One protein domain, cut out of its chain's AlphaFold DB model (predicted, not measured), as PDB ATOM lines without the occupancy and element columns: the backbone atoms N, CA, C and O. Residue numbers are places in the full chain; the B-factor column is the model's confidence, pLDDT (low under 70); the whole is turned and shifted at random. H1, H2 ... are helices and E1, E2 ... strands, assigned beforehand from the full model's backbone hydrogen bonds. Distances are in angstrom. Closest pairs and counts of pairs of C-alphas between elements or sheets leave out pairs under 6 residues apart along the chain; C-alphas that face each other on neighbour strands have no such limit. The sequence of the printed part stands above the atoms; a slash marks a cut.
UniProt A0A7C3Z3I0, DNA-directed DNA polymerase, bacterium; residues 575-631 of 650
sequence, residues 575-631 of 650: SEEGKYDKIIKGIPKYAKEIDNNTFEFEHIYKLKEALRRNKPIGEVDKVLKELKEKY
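This is residues 575 to 631 of the 650 residues of the protein "DNA-directed DNA polymerase" of bacterium (UniProt A0A7C3Z3I0). An arm, of which residues 575 to 580 stick out, runs through E1 toward a ribbon of two antiparallel strands, E2 and E3, with the short helix H1 in the link at the ribbon's far end. Between E1 and E2 a loop, residues 585 to 597, folds back so that its residues 592 to 593 pair with residues 599 to 600 of E2. The printed part has 57 residues, in the order E1, E2, H1, E3; under half are in named elements, and the class is mixed, helices and strands. It is loose, with a radius of gyration of the C-alphas of 14.4 A, and elongated, spanning 43 by 28 by 18 A.

E1, residues 580 to 584, begins at C-alpha 580 (208.725, 151.943, 89.591). E2, residues 598 to 604, is 18.8 A long from first to last C-alpha. H1, residues 607 to 613, measures 10.1 A. E3, residues 620 to 626, is 18.9 A long and ends at C-alpha 626 (202.239, 159.448, 107.820).

E2 and E3 are antiparallel neighbours, with 153 degrees between their directions. C-alphas 598 and 626 face each other at 4.4 A, and C-alphas 604 and 620 at 4.5 A. N 599 and O 625 are within hydrogen-bond range at 2.9 A, as are N 623 and O 601 at 2.9 A. E1 pairs with no named strand and is apart from E2, E3 and H1. In H1 every O i to N i+4 pair is within hydrogen-bond range.

The two C-alphas farthest apart, those of Glu 576 and Asn 614, are 45.2 A from each other. The printed part has no cut. The link from E1 to E2 is long, that from E2 to H1 tight, and that from H1 to E3 short. The mean pLDDT of the printed part is 85.0, and residue 629 is under 70.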
ATOM      1  N   SER A 575     212.398 148.576  88.132       78.50
ATOM      2  CA  SER A 575     212.538 147.160  87.780       78.50
ATOM      3  C   SER A 575     213.013 146.978  86.331       78.50
ATOM      4  O   SER A 575     212.958 147.914  85.529       78.50
ATOM      5  N   GLU A 576     213.455 145.764  85.981       73.38
ATOM      6  CA  GLU A 576     213.837 145.400  84.602       73.38
ATOM      7  C   GLU A 576     212.670 145.593  83.609       73.38
ATOM      8  O   GLU A 576     212.887 145.971  82.464       73.38
ATOM      9  N   GLU A 577     211.424 145.440  84.072       75.44
ATOM     10  CA  GLU A 577     210.195 145.673  83.292       75.44
ATOM     11  C   GLU A 577     209.822 147.165  83.163       75.44
ATOM     12  O   GLU A 577     208.756 147.506  82.656       75.44
ATOM     13  N   GLY A 578     210.656 148.076  83.677       78.06
ATOM     14  CA  GLY A 578     210.419 149.521  83.637       78.06
ATOM     15  C   GLY A 578     209.397 150.044  84.651       78.06
ATOM     16  O   GLY A 578     209.090 151.237  84.624       78.06
ATOM     17  N   LYS A 579     208.891 149.200  85.562       83.50
ATOM     18  CA  LYS A 579     207.990 149.618  86.652       83.50
ATOM     19  C   LYS A 579     208.775 150.291  87.774       83.50
ATOM     20  O   LYS A 579     209.922 149.936  88.034       83.50
ATOM     21  N   TYR A 580     208.141 151.243  88.451       85.94
ATOM     22  CA  TYR A 580     208.725 151.943  89.591       85.94
ATOM     23  C   TYR A 580     208.075 151.473  90.890       85.94
ATOM     24  O   TYR A 580     206.869 151.616  91.062       85.94
ATOM     25  N   ASP A 581     208.894 150.977  91.813       87.75
ATOM     26  CA  ASP A 581     208.479 150.542  93.142       87.75
ATOM     27  C   ASP A 581     209.042 151.490  94.211       87.75
ATOM     28  O   ASP A 581     210.257 151.708  94.307       87.75
ATOM     29  N   LYS A 582     208.161 152.041  95.052       87.94
ATOM     30  CA  LYS A 582     208.537 152.859  96.216       87.94
ATOM     31  C   LYS A 582     208.891 151.925  97.378       87.94
ATOM     32  O   LYS A 582     208.061 151.146  97.840       87.94
ATOM     33  N   ILE A 583     210.130 151.987  97.863       89.12
ATOM     34  CA  ILE A 583     210.599 151.200  99.009       89.12
ATOM     35  C   ILE A 583     210.634 152.100 100.233       89.12
ATOM     36  O   ILE A 583     211.479 152.988 100.314       89.12
ATOM     37  N   ILE A 584     209.740 151.847 101.194       88.69
ATOM     38  CA  ILE A 584     209.633 152.628 102.431       88.69
ATOM     39  C   ILE A 584     209.674 151.708 103.652       88.69
ATOM     40  O   ILE A 584     208.900 150.756 103.780       88.69
ATOM     41  N   LYS A 585     210.555 152.007 104.612       85.56
ATOM     42  CA  LYS A 585     210.663 151.221 105.847       85.56
ATOM     43  C   LYS A 585     209.353 151.209 106.642       85.56
ATOM     44  O   LYS A 585     208.867 152.223 107.147       85.56
ATOM     45  N   GLY A 586     208.856 149.996 106.875       82.94
ATOM     46  CA  GLY A 586     207.679 149.750 107.703       82.94
ATOM     47  C   GLY A 586     206.367 150.167 107.041       82.94
ATOM     48  O   GLY A 586     205.410 150.407 107.768       82.94
ATOM     49  N   ILE A 587     206.348 150.320 105.716       86.38
ATOM     50  CA  ILE A 587     205.131 150.380 104.907       86.38
ATOM     51  C   ILE A 587     205.087 149.084 104.089       86.38
ATOM     52  O   ILE A 587     206.066 148.779 103.401       86.38
ATOM     53  N   PRO A 588     204.031 148.264 104.208       85.06
ATOM     54  CA  PRO A 588     203.916 147.051 103.413       85.06
ATOM     55  C   PRO A 588     203.669 147.381 101.936       85.06
ATOM     56  O   PRO A 588     203.087 148.409 101.610       85.06
ATOM     57  N   LYS A 589     204.068 146.475 101.032       83.25
ATOM     58  CA  LYS A 589     203.913 146.666  99.575       83.25
ATOM     59  C   LYS A 589     202.459 146.840  99.120       83.25
ATOM     60  O   LYS A 589     202.224 147.453  98.092       83.25
ATOM     61  N   TYR A 590     201.513 146.272  99.864       84.69
ATOM     62  CA  TYR A 590     200.080 146.357  99.582       84.69
ATOM     63  C   TYR A 590     199.412 147.587 100.216       84.69
ATOM     64  O   TYR A 590     198.194 147.714 100.139       84.69
ATOM     65  N   ALA A 591     200.170 148.464 100.887       88.56
ATOM     66  CA  ALA A 591     199.606 149.684 101.442       88.56
ATOM     67  C   ALA A 591     199.071 150.584 100.327       88.56
ATOM     68  O   ALA A 591     199.717 150.772  99.295       88.56
ATOM     69  N   LYS A 592     197.901 151.167 100.565       89.31
ATOM     70  CA  LYS A 592     197.286 152.146  99.680       89.31
ATOM     71  C   LYS A 592     197.840 153.529 100.013       89.31
ATOM     72  O   LYS A 592     197.705 153.990 101.141       89.31
ATOM     73  N   GLU A 593     198.454 154.189  99.039       90.06
ATOM     74  CA  GLU A 593     198.845 155.599  99.155       90.06
ATOM     75  C   GLU A 593     197.571 156.459  99.079       90.06
ATOM     76  O   GLU A 593     196.801 156.355  98.122       90.06
ATOM     77  N   ILE A 594     197.294 157.224 100.137       90.94
ATOM     78  CA  ILE A 594     196.121 158.108 100.242       90.94
ATOM     79  C   ILE A 594     196.470 159.499  99.718       90.94
ATOM     80  O   ILE A 594     195.699 160.099  98.974       90.94
ATOM     81  N   ASP A 595     197.662 159.969 100.070       86.44
ATOM     82  CA  ASP A 595     198.293 161.184  99.572       86.44
ATOM     83  C   ASP A 595     199.821 160.978  99.538       86.44
ATOM     84  O   ASP A 595     200.313 159.894  99.848       86.44
ATOM     85  N   ASN A 596     200.580 162.017  99.176       78.56
ATOM     86  CA  ASN A 596     202.031 161.931  98.966       78.56
ATOM     87  C   ASN A 596     202.831 161.367 100.163       78.56
ATOM     88  O   ASN A 596     203.929 160.836  99.951       78.56
ATOM     89  N   ASN A 597     202.313 161.474 101.395       85.00
ATOM     90  CA  ASN A 597     203.006 161.072 102.622       85.00
ATOM     91  C   ASN A 597     202.194 160.145 103.537       85.00
ATOM     92  O   ASN A 597     202.756 159.637 104.509       85.00
ATOM     93  N   THR A 598     200.935 159.858 103.215       89.12
ATOM     94  CA  THR A 598     200.050 159.033 104.041       89.12
ATOM     95  C   THR A 598     199.711 157.712 103.364       89.12
ATOM     96  O   THR A 598     199.197 157.663 102.246       89.12
ATOM     97  N   PHE A 599     199.944 156.617 104.085       90.94
ATOM     98  CA  PHE A 599     199.669 155.256 103.629       90.94
ATOM     99  C   PHE A 599     198.649 154.572 104.536       90.94
ATOM    100  O   PHE A 599     198.813 154.571 105.755       90.94
ATOM    101  N   GLU A 600     197.641 153.939 103.944       92.56
ATOM    102  CA  GLU A 600     196.641 153.110 104.621       92.56
ATOM    103  C   GLU A 600     196.956 151.625 104.404       92.56
ATOM    104  O   GLU A 600     197.165 151.178 103.274       92.56
ATOM    105  N   PHE A 601     196.973 150.833 105.474       91.12
ATOM    106  CA  PHE A 601     197.036 149.374 105.376       91.12
ATOM    107  C   PHE A 601     196.400 148.693 106.589       91.12
ATOM    108  O   PHE A 601     196.276 149.278 107.664       91.12
ATOM    109  N   GLU A 602     196.013 147.433 106.409       88.00
ATOM    110  CA  GLU A 602     195.486 146.594 107.484       88.00
ATOM    111  C   GLU A 602     196.614 146.092 108.393       88.00
ATOM    112  O   GLU A 602     197.661 145.632 107.928       88.00
ATOM    113  N   HIS A 603     196.403 146.173 109.706       87.25
ATOM    114  CA  HIS A 603     197.372 145.775 110.725       87.25
ATOM    115  C   HIS A 603     196.710 144.915 111.797       87.25
ATOM    116  O   HIS A 603     195.709 145.312 112.388       87.25
ATOM    117  N   ILE A 604     197.308 143.758 112.084       86.75
ATOM    118  CA  ILE A 604     196.862 142.865 113.158       86.75
ATOM    119  C   ILE A 604     197.506 143.299 114.478       86.75
ATOM    120  O   ILE A 604     198.737 143.339 114.599       86.75
ATOM    121  N   TYR A 605     196.688 143.548 115.503       86.25
ATOM    122  CA  TYR A 605     197.170 143.843 116.850       86.25
ATOM    123  C   TYR A 605     197.784 142.600 117.509       86.25
ATOM    124  O   TYR A 605     197.103 141.726 118.047       86.25
ATOM    125  N   LYS A 606     199.117 142.545 117.516       88.44
ATOM    126  CA  LYS A 606     199.907 141.504 118.199       88.44
ATOM    127  C   LYS A 606     199.672 141.544 119.707       88.44
ATOM    128  O   LYS A 606     199.495 142.628 120.246       88.44
ATOM    129  N   LEU A 607     199.824 140.419 120.414       87.12
ATOM    130  CA  LEU A 607     199.560 140.311 121.864       87.12
ATOM    131  C   LEU A 607     200.073 141.501 122.699       87.12
ATOM    132  O   LEU A 607     199.283 142.202 123.320       87.12
ATOM    133  N   LYS A 608     201.387 141.774 122.688       83.06
ATOM    134  CA  LYS A 608     201.962 142.883 123.476       83.06
ATOM    135  C   LYS A 608     201.444 144.257 123.058       83.06
ATOM    136  O   LYS A 608     201.339 145.159 123.884       83.06
ATOM    137  N   GLU A 609     201.207 144.439 121.764       84.69
ATOM    138  CA  GLU A 609     200.735 145.705 121.220       84.69
ATOM    139  C   GLU A 609     199.267 145.943 121.573       84.69
ATOM    140  O   GLU A 609     198.942 147.038 122.023       84.69
ATOM    141  N   ALA A 610     198.433 144.915 121.415       84.31
ATOM    142  CA  ALA A 610     197.024 144.885 121.771       84.31
ATOM    143  C   ALA A 610     196.832 145.242 123.247       84.31
ATOM    144  O   ALA A 610     196.129 146.199 123.558       84.31
ATOM    145  N   LEU A 611     197.567 144.553 124.130       81.06
ATOM    146  CA  LEU A 611     197.566 144.836 125.561       81.06
ATOM    147  C   LEU A 611     197.956 146.302 125.819       81.06
ATOM    148  O   LEU A 611     197.154 147.056 126.349       81.06
ATOM    149  N   ARG A 612     199.112 146.771 125.325       79.25
ATOM    150  CA  ARG A 612     199.576 148.165 125.515       79.25
ATOM    151  C   ARG A 612     198.612 149.235 124.986       79.25
ATOM    152  O   ARG A 612     198.620 150.350 125.489       79.25
ATOM    153  N   ARG A 613     197.867 148.952 123.917       79.81
ATOM    154  CA  ARG A 613     196.957 149.918 123.280       79.81
ATOM    155  C   ARG A 613     195.510 149.787 123.754       79.81
ATOM    156  O   ARG A 613     194.666 150.510 123.236       79.81
ATOM    157  N   ASN A 614     195.226 148.879 124.690       78.19
ATOM    158  CA  ASN A 614     193.868 148.501 125.079       78.19
ATOM    159  C   ASN A 614     192.991 148.146 123.861       78.19
ATOM    160  O   ASN A 614     191.881 148.643 123.687       78.19
ATOM    161  N   LYS A 615     193.538 147.323 122.962       84.75
ATOM    162  CA  LYS A 615     192.858 146.815 121.766       84.75
ATOM    163  C   LYS A 615     192.666 145.302 121.892       84.75
ATOM    164  O   LYS A 615     193.479 144.654 122.559       84.75
ATOM    165  N   PRO A 616     191.640 144.707 121.261       85.12
ATOM    166  CA  PRO A 616     191.477 143.263 121.317       85.12
ATOM    167  C   PRO A 616     192.622 142.556 120.572       85.12
ATOM    168  O   PRO A 616     193.074 142.991 119.511       85.12
ATOM    169  N   ILE A 617     193.137 141.480 121.169       87.19
ATOM    170  CA  ILE A 617     194.276 140.715 120.643       87.19
ATOM    171  C   ILE A 617     193.864 140.037 119.338       87.19
ATOM    172  O   ILE A 617     192.829 139.388 119.302       87.19
ATOM    173  N   GLY A 618     194.691 140.143 118.298       85.50
ATOM    174  CA  GLY A 618     194.447 139.484 117.014       85.50
ATOM    175  C   GLY A 618     193.414 140.178 116.122       85.50
ATOM    176  O   GLY A 618     193.195 139.714 115.005       85.50
ATOM    177  N   GLU A 619     192.813 141.286 116.567       87.81
ATOM    178  CA  GLU A 619     191.938 142.106 115.724       87.81
ATOM    179  C   GLU A 619     192.717 142.854 114.641       87.81
ATOM    180  O   GLU A 619     193.897 143.183 114.808       87.81
ATOM    181  N   VAL A 620     192.021 143.134 113.540       86.38
ATOM    182  CA  VAL A 620     192.540 143.886 112.393       86.38
ATOM    183  C   VAL A 620     192.032 145.318 112.476       86.38
ATOM    184  O   VAL A 620     190.838 145.546 112.657       86.38
ATOM    185  N   ASP A 621     192.932 146.278 112.304       88.88
ATOM    186  CA  ASP A 621     192.599 147.700 112.242       88.88
ATOM    187  C   ASP A 621     193.204 148.336 110.994       88.88
ATOM    188  O   ASP A 621     194.226 147.877 110.469       88.88
ATOM    189  N   LYS A 622     192.580 149.414 110.524       88.62
ATOM    190  CA  LYS A 622     193.109 150.222 109.427       88.62
ATOM    191  C   LYS A 622     194.059 151.253 110.005       88.62
ATOM    192  O   LYS A 622     193.660 152.144 110.749       88.62
ATOM    193  N   VAL A 623     195.333 151.132 109.658       88.50
ATOM    194  CA  VAL A 623     196.371 152.044 110.129       88.50
ATOM    195  C   VAL A 623     196.683 153.047 109.036       88.50
ATOM    196  O   VAL A 623     197.073 152.671 107.933       88.50
ATOM    197  N   LEU A 624     196.565 154.326 109.386       89.88
ATOM    198  CA  LEU A 624     197.146 155.422 108.629       89.88
ATOM    199  C   LEU A 624     198.559 155.673 109.147       89.88
ATOM    200  O   LEU A 624     198.776 155.853 110.348       89.88
ATOM    201  N   LYS A 625     199.532 155.663 108.242       87.62
ATOM    202  CA  LYS A 625     200.918 155.979 108.553       87.62
ATOM    203  C   LYS A 625     201.393 157.140 107.702       87.62
ATOM    204  O   LYS A 625     201.582 156.994 106.497       87.62
ATOM    205  N   GLU A 626     201.640 158.247 108.382       87.88
ATOM    206  CA  GLU A 626     202.239 159.448 107.820       87.88
ATOM    207  C   GLU A 626     203.772 159.353 107.876       87.88
ATOM    208  O   GLU A 626     204.366 158.922 108.877       87.88
ATOM    209  N   LEU A 627     204.434 159.701 106.778       83.88
ATOM    210  CA  LEU A 627     205.887 159.761 106.701       83.88
ATOM    211  C   LEU A 627     206.395 161.080 107.280       83.88
ATOM    212  O   LEU A 627     205.886 162.151 106.976       83.88
ATOM    213  N   LYS A 628     207.468 161.011 108.073       73.31
ATOM    214  CA  LYS A 628     208.199 162.217 108.475       73.31
ATOM    215  C   LYS A 628     208.871 162.814 107.238       73.31
ATOM    216  O   LYS A 628     209.751 162.174 106.668       73.31
ATOM    217  N   GLU A 629     208.487 164.030 106.866       64.38
ATOM    218  CA  GLU A 629     208.968 164.694 105.644       64.38
ATOM    219  C   GLU A 629     210.450 165.101 105.693       64.38
ATOM    220  O   GLU A 629     211.094 165.231 104.654       64.38
ATOM    221  N   LYS A 630     211.024 165.300 106.886       80.62
ATOM    222  CA  LYS A 630     212.359 165.897 107.024       80.62
ATOM    223  C   LYS A 630     213.449 164.849 107.248       80.62
ATOM    224  O   LYS A 630     213.487 164.191 108.288       80.62
ATOM    225  N   TYR A 631     214.380 164.748 106.297       90.62
ATOM    226  CA  TYR A 631     215.658 164.069 106.510       90.62
ATOM    227  C   TYR A 631     216.477 164.826 107.561       90.62
ATOM    228  O   TYR A 631     216.667 166.035 107.450       90.62
TER     229      TYR A 631